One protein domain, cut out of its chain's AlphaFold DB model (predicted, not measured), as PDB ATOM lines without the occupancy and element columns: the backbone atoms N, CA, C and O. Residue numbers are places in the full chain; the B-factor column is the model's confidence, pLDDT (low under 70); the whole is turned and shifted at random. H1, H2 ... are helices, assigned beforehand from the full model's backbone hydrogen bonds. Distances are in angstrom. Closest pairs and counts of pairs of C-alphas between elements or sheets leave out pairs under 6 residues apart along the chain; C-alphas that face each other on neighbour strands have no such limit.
ATOM      1  N   GLU A 764      82.432  49.469 -38.267       92.19
ATOM      2  CA  GLU A 764      81.691  50.239 -37.261       92.19
ATOM      3  C   GLU A 764      80.276  49.682 -37.022       92.19
ATOM      4  O   GLU A 764      79.880  49.537 -35.867       92.19
ATOM      5  N   VAL A 765      79.548  49.314 -38.085       91.62
ATOM      6  CA  VAL A 765      78.235  48.647 -38.007       91.62
ATOM      7  C   VAL A 765      78.366  47.309 -37.285       91.62
ATOM      8  O   VAL A 765      77.689  47.096 -36.284       91.62
ATOM      9  N   ALA A 766      79.292  46.447 -37.719       91.44
ATOM     10  CA  ALA A 766      79.530  45.153 -37.081       91.44
ATOM     11  C   ALA A 766      79.922  45.304 -35.603       91.44
ATOM     12  O   ALA A 766      79.401  44.590 -34.752       91.44
ATOM     13  N   LYS A 767      80.774  46.281 -35.253       93.88
ATOM     14  CA  LYS A 767      81.091  46.551 -33.844       93.88
ATOM     15  C   LYS A 767      79.852  46.995 -33.061       93.88
ATOM     16  O   LYS A 767      79.628  46.486 -31.971       93.88
ATOM     17  N   ALA A 768      79.051  47.919 -33.593       95.06
ATOM     18  CA  ALA A 768      77.858  48.416 -32.908       95.06
ATOM     19  C   ALA A 768      76.783  47.325 -32.735       95.06
ATOM     20  O   ALA A 768      76.132  47.285 -31.692       95.06
ATOM     21  N   ARG A 769      76.649  46.414 -33.711       94.62
ATOM     22  CA  ARG A 769      75.812  45.208 -33.621       94.62
ATOM     23  C   ARG A 769      76.290  44.293 -32.492       94.62
ATOM     24  O   ARG A 769      75.521  44.011 -31.579       94.62
ATOM     25  N   ASN A 770      77.571  43.922 -32.493       95.38
ATOM     26  CA  ASN A 770      78.147  43.040 -31.475       95.38
ATOM     27  C   ASN A 770      78.138  43.678 -30.068       95.38
ATOM     28  O   ASN A 770      77.947  42.971 -29.080       95.38
ATOM     29  N   ASP A 771      78.327  45.001 -29.959       96.75
ATOM     30  CA  ASP A 771      78.227  45.756 -28.699       96.75
ATOM     31  C   ASP A 771      76.798  45.707 -28.113       96.75
ATOM     32  O   ASP A 771      76.637  45.731 -26.890       96.75
ATOM     33  N   LEU A 772      75.770  45.668 -28.975       96.69
ATOM     34  CA  LEU A 772      74.360  45.524 -28.595       96.69
ATOM     35  C   LEU A 772      74.047  44.081 -28.182       96.69
ATOM     36  O   LEU A 772      73.572  43.861 -27.071       96.69
ATOM     37  N   GLU A 773      74.381  43.114 -29.036       96.06
ATOM     38  CA  GLU A 773      74.203  41.671 -28.822       96.06
ATOM     39  C   GLU A 773      74.829  41.211 -27.495       96.06
ATOM     40  O   GLU A 773      74.158  40.641 -26.634       96.06
ATOM     41  N   SER A 774      76.097  41.576 -27.268       97.56
ATOM     42  CA  SER A 774      76.833  41.234 -26.043       97.56
ATOM     43  C   SER A 774      76.199  41.839 -24.787       97.56
ATOM     44  O   SER A 774      76.237  41.225 -23.724       97.56
ATOM     45  N   TYR A 775      75.622  43.043 -24.888       97.94
ATOM     46  CA  TYR A 775      74.945  43.686 -23.761       97.94
ATOM     47  C   TYR A 775      73.579  43.050 -23.481       97.94
ATOM     48  O   TYR A 775      73.235  42.878 -22.315       97.94
ATOM     49  N   ILE A 776      72.819  42.676 -24.518       97.50
ATOM     50  CA  ILE A 776      71.541  41.968 -24.361       97.50
ATOM     51  C   ILE A 776      71.765  40.646 -23.621       97.50
ATOM     52  O   ILE A 776      71.147  40.425 -22.581       97.50
ATOM     53  N   ILE A 777      72.692  39.814 -24.108       95.75
ATOM     54  CA  ILE A 777      72.994  38.497 -23.530       95.75
ATOM     55  C   ILE A 777      73.454  38.640 -22.071       95.75
ATOM     56  O   ILE A 777      72.850  38.053 -21.174       95.75
ATOM     57  N   ALA A 778      74.464  39.480 -21.813       96.06
ATOM     58  CA  ALA A 778      75.007  39.665 -20.466       96.06
ATOM     59  C   ALA A 778      73.987  40.268 -19.481       96.06
ATOM     60  O   ALA A 778      74.006  39.940 -18.297       96.06
ATOM     61  N   MET A 779      73.085  41.142 -19.944       95.69
ATOM     62  CA  MET A 779      72.048  41.722 -19.088       95.69
ATOM     63  C   MET A 779      70.910  40.732 -18.808       95.69
ATOM     64  O   MET A 779      70.419  40.697 -17.684       95.69
ATOM     65  N   LYS A 780      70.519  39.890 -19.778       94.69
ATOM     66  CA  LYS A 780      69.567  38.791 -19.537       94.69
ATOM     67  C   LYS A 780      70.107  37.812 -18.489       94.69
ATOM     68  O   LYS A 780      69.406  37.529 -17.521       94.69
ATOM     69  N   GLU A 781      71.361  37.376 -18.630       94.62
ATOM     70  CA  GLU A 781      72.030  36.494 -17.661       94.62
ATOM     71  C   GLU A 781      72.124  37.136 -16.266       94.62
ATOM     72  O   GLU A 781      71.767  36.505 -15.269       94.62
ATOM     73  N   ALA A 782      72.541  38.404 -16.174       93.38
ATOM     74  CA  ALA A 782      72.685  39.096 -14.893       93.38
ATOM     75  C   ALA A 782      71.343  39.277 -14.156       93.38
ATOM     76  O   ALA A 782      71.266  39.016 -12.957       93.38
ATOM     77  N   LEU A 783      70.258  39.629 -14.858       92.19
ATOM     78  CA  LEU A 783      68.922  39.762 -14.252       92.19
ATOM     79  C   LEU A 783      68.372  38.437 -13.687       92.19
ATOM     80  O   LEU A 783      67.464  38.467 -12.853       92.19
ATOM     81  N   GLU A 784      68.912  37.295 -14.121       88.62
ATOM     82  CA  GLU A 784      68.515  35.954 -13.675       88.62
ATOM     83  C   GLU A 784      69.458  35.336 -12.641       88.62
ATOM     84  O   GLU A 784      69.003  34.545 -11.815       88.62
ATOM     85  N   THR A 785      70.739  35.711 -12.639       91.44
ATOM     86  CA  THR A 785      71.777  35.061 -11.815       91.44
ATOM     87  C   THR A 785      72.373  35.943 -10.715       91.44
ATOM     88  O   THR A 785      72.868  35.408  -9.724       91.44
ATOM     89  N   ASP A 786      72.317  37.273 -10.835       92.06
ATOM     90  CA  ASP A 786      72.897  38.198  -9.855       92.06
ATOM     91  C   ASP A 786      71.893  38.500  -8.721       92.06
ATOM     92  O   ASP A 786      70.934  39.266  -8.868       92.06
ATOM     93  N   GLU A 787      72.134  37.900  -7.548       91.38
ATOM     94  CA  GLU A 787      71.335  38.104  -6.330       91.38
ATOM     95  C   GLU A 787      71.265  39.581  -5.891       91.38
ATOM     96  O   GLU A 787      70.259  40.018  -5.324       91.38
ATOM     97  N   LEU A 788      72.304  40.382  -6.161       91.50
ATOM     98  CA  LEU A 788      72.317  41.810  -5.843       91.50
ATOM     99  C   LEU A 788      71.438  42.585  -6.825       91.50
ATOM    100  O   LEU A 788      70.656  43.424  -6.376       91.50
ATOM    101  N   MET A 789      71.483  42.275  -8.130       90.81
ATOM    102  CA  MET A 789      70.533  42.832  -9.107       90.81
ATOM    103  C   MET A 789      69.083  42.510  -8.741       90.81
ATOM    104  O   MET A 789      68.235  43.408  -8.763       90.81
ATOM    105  N   GLN A 790      68.797  41.261  -8.363       89.94
ATOM    106  CA  GLN A 790      67.462  40.843  -7.918       89.94
ATOM    107  C   GLN A 790      67.002  41.598  -6.660       89.94
ATOM    108  O   GLN A 790      65.811  41.870  -6.499       89.94
ATOM    109  N   LYS A 791      67.937  41.982  -5.785       90.38
ATOM    110  CA  LYS A 791      67.655  42.737  -4.561       90.38
ATOM    111  C   LYS A 791      67.445  44.244  -4.793       90.38
ATOM    112  O   LYS A 791      66.625  44.847  -4.102       90.38
ATOM    113  N   VAL A 792      68.127  44.852  -5.769       92.31
ATOM    114  CA  VAL A 792      67.998  46.292  -6.110       92.31
ATOM    115  C   VAL A 792      66.980  46.589  -7.221       92.31
ATOM    116  O   VAL A 792      66.989  47.668  -7.818       92.31
ATOM    117  N   SER A 793      66.090  45.644  -7.525       92.75
ATOM    118  CA  SER A 793      65.008  45.803  -8.504       92.75
ATOM    119  C   SER A 793      63.724  45.112  -8.036       92.75
ATOM    120  O   SER A 793      63.766  44.183  -7.229       92.75
ATOM    121  N   THR A 794      62.570  45.557  -8.535       92.56
ATOM    122  CA  THR A 794      61.306  44.814  -8.376       92.56
ATOM    123  C   THR A 794      61.170  43.755  -9.475       92.56
ATOM    124  O   THR A 794      61.804  43.867 -10.525       92.56
ATOM    125  N   GLU A 795      60.332  42.730  -9.275       90.00
ATOM    126  CA  GLU A 795      60.099  41.748 -10.346       90.00
ATOM    127  C   GLU A 795      59.421  42.393 -11.563       90.00
ATOM    128  O   GLU A 795      59.838  42.141 -12.681       90.00
ATOM    129  N   GLU A 796      58.486  43.328 -11.360       92.06
ATOM    130  CA  GLU A 796      57.867  44.105 -12.448       92.06
ATOM    131  C   GLU A 796      58.912  44.867 -13.289       92.06
ATOM    132  O   GLU A 796      58.817  44.913 -14.517       92.06
ATOM    133  N   GLN A 797      59.948  45.431 -12.650       91.69
ATOM    134  CA  GLN A 797      61.072  46.072 -13.346       91.69
ATOM    135  C   GLN A 797      61.905  45.052 -14.134       91.69
ATOM    136  O   GLN A 797      62.280  45.328 -15.276       91.69
ATOM    137  N   ARG A 798      62.188  43.876 -13.553       93.12
ATOM    138  CA  ARG A 798      62.940  42.804 -14.223       93.12
ATOM    139  C   ARG A 798      62.175  42.195 -15.387       93.12
ATOM    140  O   ARG A 798      62.771  41.985 -16.434       93.12
ATOM    141  N   GLU A 799      60.890  41.907 -15.228       93.12
ATOM    142  CA  GLU A 799      60.032  41.320 -16.260       93.12
ATOM    143  C   GLU A 799      59.823  42.304 -17.417       93.12
ATOM    144  O   GLU A 799      60.063  41.953 -18.572       93.12
ATOM    145  N   SER A 800      59.513  43.573 -17.120       94.69
ATOM    146  CA  SER A 800      59.404  44.623 -18.142       94.69
ATOM    147  C   SER A 800      60.711  44.820 -18.917       94.69
ATOM    148  O   SER A 800      60.691  44.942 -20.145       94.69
ATOM    149  N   PHE A 801      61.863  44.802 -18.237       96.19
ATOM    150  CA  PHE A 801      63.152  44.944 -18.908       96.19
ATOM    151  C   PHE A 801      63.581  43.668 -19.651       96.19
ATOM    152  O   PHE A 801      64.121  43.781 -20.747       96.19
ATOM    153  N   ARG A 802      63.273  42.463 -19.143       95.06
ATOM    154  CA  ARG A 802      63.492  41.186 -19.854       95.06
ATOM    155  C   ARG A 802      62.628  41.055 -21.111       95.06
ATOM    156  O   ARG A 802      63.137  40.565 -22.120       95.06
ATOM    157  N   SER A 803      61.388  41.556 -21.093       95.94
ATOM    158  CA  SER A 803      60.571  41.712 -22.306       95.94
ATOM    159  C   SER A 803      61.308  42.591 -23.310       95.94
ATOM    160  O   SER A 803      61.643  42.121 -24.388       95.94
ATOM    161  N   ARG A 804      61.709  43.807 -22.913       96.50
ATOM    162  CA  ARG A 804      62.404  44.741 -23.812       96.50
ATOM    163  C   ARG A 804      63.746  44.220 -24.338       96.50
ATOM    164  O   ARG A 804      64.100  44.478 -25.483       96.50
ATOM    165  N   LEU A 805      64.497  43.481 -23.525       97.25
ATOM    166  CA  LEU A 805      65.724  42.803 -23.950       97.25
ATOM    167  C   LEU A 805      65.449  41.679 -24.960       97.25
ATOM    168  O   LEU A 805      66.357  41.313 -25.692       97.25
ATOM    169  N   THR A 806      64.235  41.130 -24.994       96.25
ATOM    170  CA  THR A 806      63.787  40.172 -26.015       96.25
ATOM    171  C   THR A 806      63.276  40.900 -27.254       96.25
ATOM    172  O   THR A 806      63.706  40.562 -28.345       96.25
ATOM    173  N   ASP A 807      62.494  41.972 -27.102       95.75
ATOM    174  CA  ASP A 807      62.019  42.795 -28.225       95.75
ATOM    175  C   ASP A 807      63.191  43.353 -29.073       95.75
ATOM    176  O   ASP A 807      63.134  43.388 -30.302       95.75
ATOM    177  N   GLU A 808      64.287  43.769 -28.426       96.00
ATOM    178  CA  GLU A 808      65.508  44.244 -29.102       96.00
ATOM    179  C   GLU A 808      66.390  43.092 -29.643       96.00
ATOM    180  O   GLU A 808      67.191  43.323 -30.548       96.00
ATOM    181  N   GLU A 809      66.244  41.861 -29.131       95.81
ATOM    182  CA  GLU A 809      66.917  40.646 -29.634       95.81
ATOM    183  C   GLU A 809      66.210  40.091 -30.878       95.81
ATOM    184  O   GLU A 809      66.851  39.828 -31.895       95.81
ATOM    185  N   ASP A 810      64.881  39.992 -30.830       95.06
ATOM    186  CA  ASP A 810      64.049  39.640 -31.976       95.06
ATOM    187  C   ASP A 810      64.263  40.657 -33.103       95.06
ATOM    188  O   ASP A 810      64.504  40.265 -34.244       95.06
ATOM    189  N   TRP A 811      64.310  41.963 -32.797       94.50
ATOM    190  CA  TRP A 811      64.687  42.974 -33.788       94.50
ATOM    191  C   TRP A 811      66.080  42.714 -34.396       94.50
ATOM    192  O   TRP A 811      66.240  42.754 -35.618       94.50
ATOM    193  N   LEU A 812      67.079  42.407 -33.561       93.06
ATOM    194  CA  LEU A 812      68.476  42.188 -33.959       93.06
ATOM    195  C   LEU A 812      68.676  40.987 -34.903       93.06
ATOM    196  O   LEU A 812      69.634  40.994 -35.687       93.06
ATOM    197  N   TYR A 813      67.808  39.973 -34.840       91.00
ATOM    198  CA  TYR A 813      67.887  38.775 -35.687       91.00
ATOM    199  C   TYR A 813      66.822  38.703 -36.796       91.00
ATOM    200  O   TYR A 813      67.072  38.043 -37.804       91.00
ATOM    201  N   MET A 814      65.669  39.369 -36.641       89.81
ATOM    202  CA  MET A 814      64.509  39.230 -37.540       89.81
ATOM    203  C   MET A 814      64.188  40.485 -38.368       89.81
ATOM    204  O   MET A 814      63.598  40.353 -39.440       89.81
ATOM    205  N   GLU A 815      64.552  41.686 -37.902       84.94
ATOM    206  CA  GLU A 815      64.206  42.963 -38.560       84.94
ATOM    207  C   GLU A 815      65.422  43.804 -38.995       84.94
ATOM    208  O   GLU A 815      65.302  44.616 -39.911       84.94
ATOM    209  N   ALA A 816      66.584  43.637 -38.357       83.00
ATOM    210  CA  ALA A 816      67.790  44.411 -38.648       83.00
ATOM    211  C   ALA A 816      68.431  44.026 -40.002       83.00
ATOM    212  O   ALA A 816      69.058  42.973 -40.131       83.00
ATOM    213  N   ASP A 817      68.305  44.908 -40.997       76.69
ATOM    214  CA  ASP A 817      68.888  44.752 -42.337       76.69
ATOM    215  C   ASP A 817      70.420  44.961 -42.353       76.69
ATOM    216  O   ASP A 817      70.986  45.692 -41.537       76.69
ATOM    217  N   GLU A 818      71.109  44.367 -43.334       65.88
ATOM    218  CA  GLU A 818      72.560  44.517 -43.538       65.88
ATOM    219  C   GLU A 818      72.971  45.970 -43.854       65.88
ATOM    220  O   GLU A 818      74.126  46.348 -43.652       65.88
ATOM    221  N   ASN A 819      72.028  46.797 -44.323       69.25
ATOM    222  CA  ASN A 819      72.244  48.214 -44.619       69.25
ATOM    223  C   ASN A 819      72.098  49.142 -43.396       69.25
ATOM    224  O   ASN A 819      72.305  50.352 -43.541       69.25
ATOM    225  N   GLU A 820      71.723  48.631 -42.216       81.44
ATOM    226  CA  GLU A 820      71.393  49.491 -41.076       81.44
ATOM    227  C   GLU A 820      72.590  50.262 -40.502       81.44
ATOM    228  O   GLU A 820      73.718  49.780 -40.366       81.44
ATOM    229  N   GLY A 821      72.330  51.522 -40.153       88.00
ATOM    230  CA  GLY A 821      73.373  52.457 -39.746       88.00
ATOM    231  C   GLY A 821      73.906  52.166 -38.343       88.00
ATOM    232  O   GLY A 821      73.136  52.029 -37.395       88.00
ATOM    233  N   ALA A 822      75.231  52.213 -38.159       92.12
ATOM    234  CA  ALA A 822      75.886  51.976 -36.863       92.12
ATOM    235  C   ALA A 822      75.343  52.853 -35.715       92.12
ATOM    236  O   ALA A 822      75.483  52.499 -34.547       92.12
ATOM    237  N   GLN A 823      74.732  54.002 -36.026       93.94
ATOM    238  CA  GLN A 823      74.082  54.858 -35.037       93.94
ATOM    239  C   GLN A 823      72.798  54.244 -34.457       93.94
ATOM    240  O   GLN A 823      72.577  54.362 -33.259       93.94
ATOM    241  N   GLN A 824      71.997  53.531 -35.250       93.62
ATOM    242  CA  GLN A 824      70.745  52.923 -34.795       93.62
ATOM    243  C   GLN A 824      71.005  51.831 -33.742       93.62
ATOM    244  O   GLN A 824      70.389  51.841 -32.676       93.62
ATOM    245  N   PHE A 825      71.991  50.958 -33.982       95.75
ATOM    246  CA  PHE A 825      72.458  49.973 -32.997       95.75
ATOM    247  C   PHE A 825      72.959  50.640 -31.702       95.75
ATOM    248  O   PHE A 825      72.624  50.192 -30.605       95.75
ATOM    249  N   LYS A 826      73.703  51.757 -31.804       96.12
ATOM    250  CA  LYS A 826      74.142  52.546 -30.634       96.12
ATOM    251  C   LYS A 826      72.969  53.176 -29.881       96.12
ATOM    252  O   LYS A 826      73.003  53.200 -28.654       96.12
ATOM    253  N   ASP A 827      71.949  53.669 -30.578       96.50
ATOM    254  CA  ASP A 827      70.778  54.311 -29.970       96.50
ATOM    255  C   ASP A 827      69.858  53.289 -29.283       96.50
ATOM    256  O   ASP A 827      69.333  53.568 -28.202       96.50
ATOM    257  N   ARG A 828      69.711  52.080 -29.841       96.06
ATOM    258  CA  ARG A 828      69.063  50.932 -29.174       96.06
ATOM    259  C   ARG A 828      69.842  50.489 -27.934       96.06
ATOM    260  O   ARG A 828      69.288  50.429 -26.836       96.06
ATOM    261  N   LEU A 829      71.161  50.314 -28.060       97.56
ATOM    262  CA  LEU A 829      72.049  50.007 -26.932       97.56
ATOM    263  C   LEU A 829      72.008  51.091 -25.844       97.56
ATOM    264  O   LEU A 829      72.057  50.774 -24.655       97.56
ATOM    265  N   LYS A 830      71.882  52.370 -26.220       97.81
ATOM    266  CA  LYS A 830      71.695  53.466 -25.266       97.81
ATOM    267  C   LYS A 830      70.365  53.324 -24.522       97.81
ATOM    268  O   LYS A 830      70.375  53.391 -23.300       97.81
ATOM    269  N   GLN A 831      69.256  53.070 -25.218       97.06
ATOM    270  CA  GLN A 831      67.942  52.881 -24.585       97.06
ATOM    271  C   GLN A 831      67.923  51.708 -23.592       97.06
ATOM    272  O   GLN A 831      67.301  51.809 -22.537       97.06
ATOM    273  N   LEU A 832      68.638  50.617 -23.887       97.62
ATOM    274  CA  LEU A 832      68.806  49.497 -22.956       97.62
ATOM    275  C   LEU A 832      69.743  49.829 -21.775       97.62
ATOM    276  O   LEU A 832      69.529  49.347 -20.661       97.62
TER     277      LEU A 832
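This is residues 764 to 832 of the 1103 residues of the protein "Heat shock protein Hsp70G" of Volvox carteri f. nagariensis (UniProt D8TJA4). Two long helices, H1 and H3, run opposite ways along the length of a slim rod, and a shorter helix, H4, packs on H1 over the end of the rod where H1 begins. The small helix H2 lies at the other end, in the turn from H1 to H3. The printed part has 69 residues with four named helices, H1, H2, H3 and H4 in chain order, and no named strand; the class is all helix. It is only just compact, close to loose, with a radius of gyration of the C-alphas of 13.0 A, and spans 40 by 18 by 16 A.

H1, residues 764 to 785, begins at C-alpha 764 (81.691, 50.239, -37.261) and is 31.2 A long from first to last C-alpha. H2 is residues 787 to 791, 6.2 A. H3, residues 795 to 815, is 28.5 A long and begins at C-alpha 795 (60.099, 41.748, -10.346). H4, residues 822 to 832, is 15.8 A long and ends at C-alpha 832 (68.806, 49.497, -22.956).

H1 is the hub, touching the three other helices. H1 and H2 touch only at the corner, H1 with residues 782 to 784 alone; the closest C-alphas, of Leu 783 and Met 789, are 6.2 A apart. H1 and H3 touch at a shallow tilt of 31 degrees, opposite ways, closest at the C-alphas of Ile 776 and Leu 805, 5.9 A. H1 and H4 touch at a shallow tilt of 17 degrees, the same way, closest at the C-alphas of Val 765 and Ala 822, 4.2 A. H3 and H4 are close but not clearly touching; their closest C-alphas, of Leu 805 and Leu 832, are 7.4 A apart. H1, H3 and H4 form an up and down bundle, helices set side by side, each running against the one before it. In H2, H3 and H4 every O i to N i+4 pair is within hydrogen-bond range; in H1, 17 of 18 are.

The C-alphas farthest apart, of Lys 791 and Asn 819, are 40.7 A apart. The printed part has no cut and no long link. Mean pLDDT of the printed part is 92.6; residues 818 to 819 are under 70.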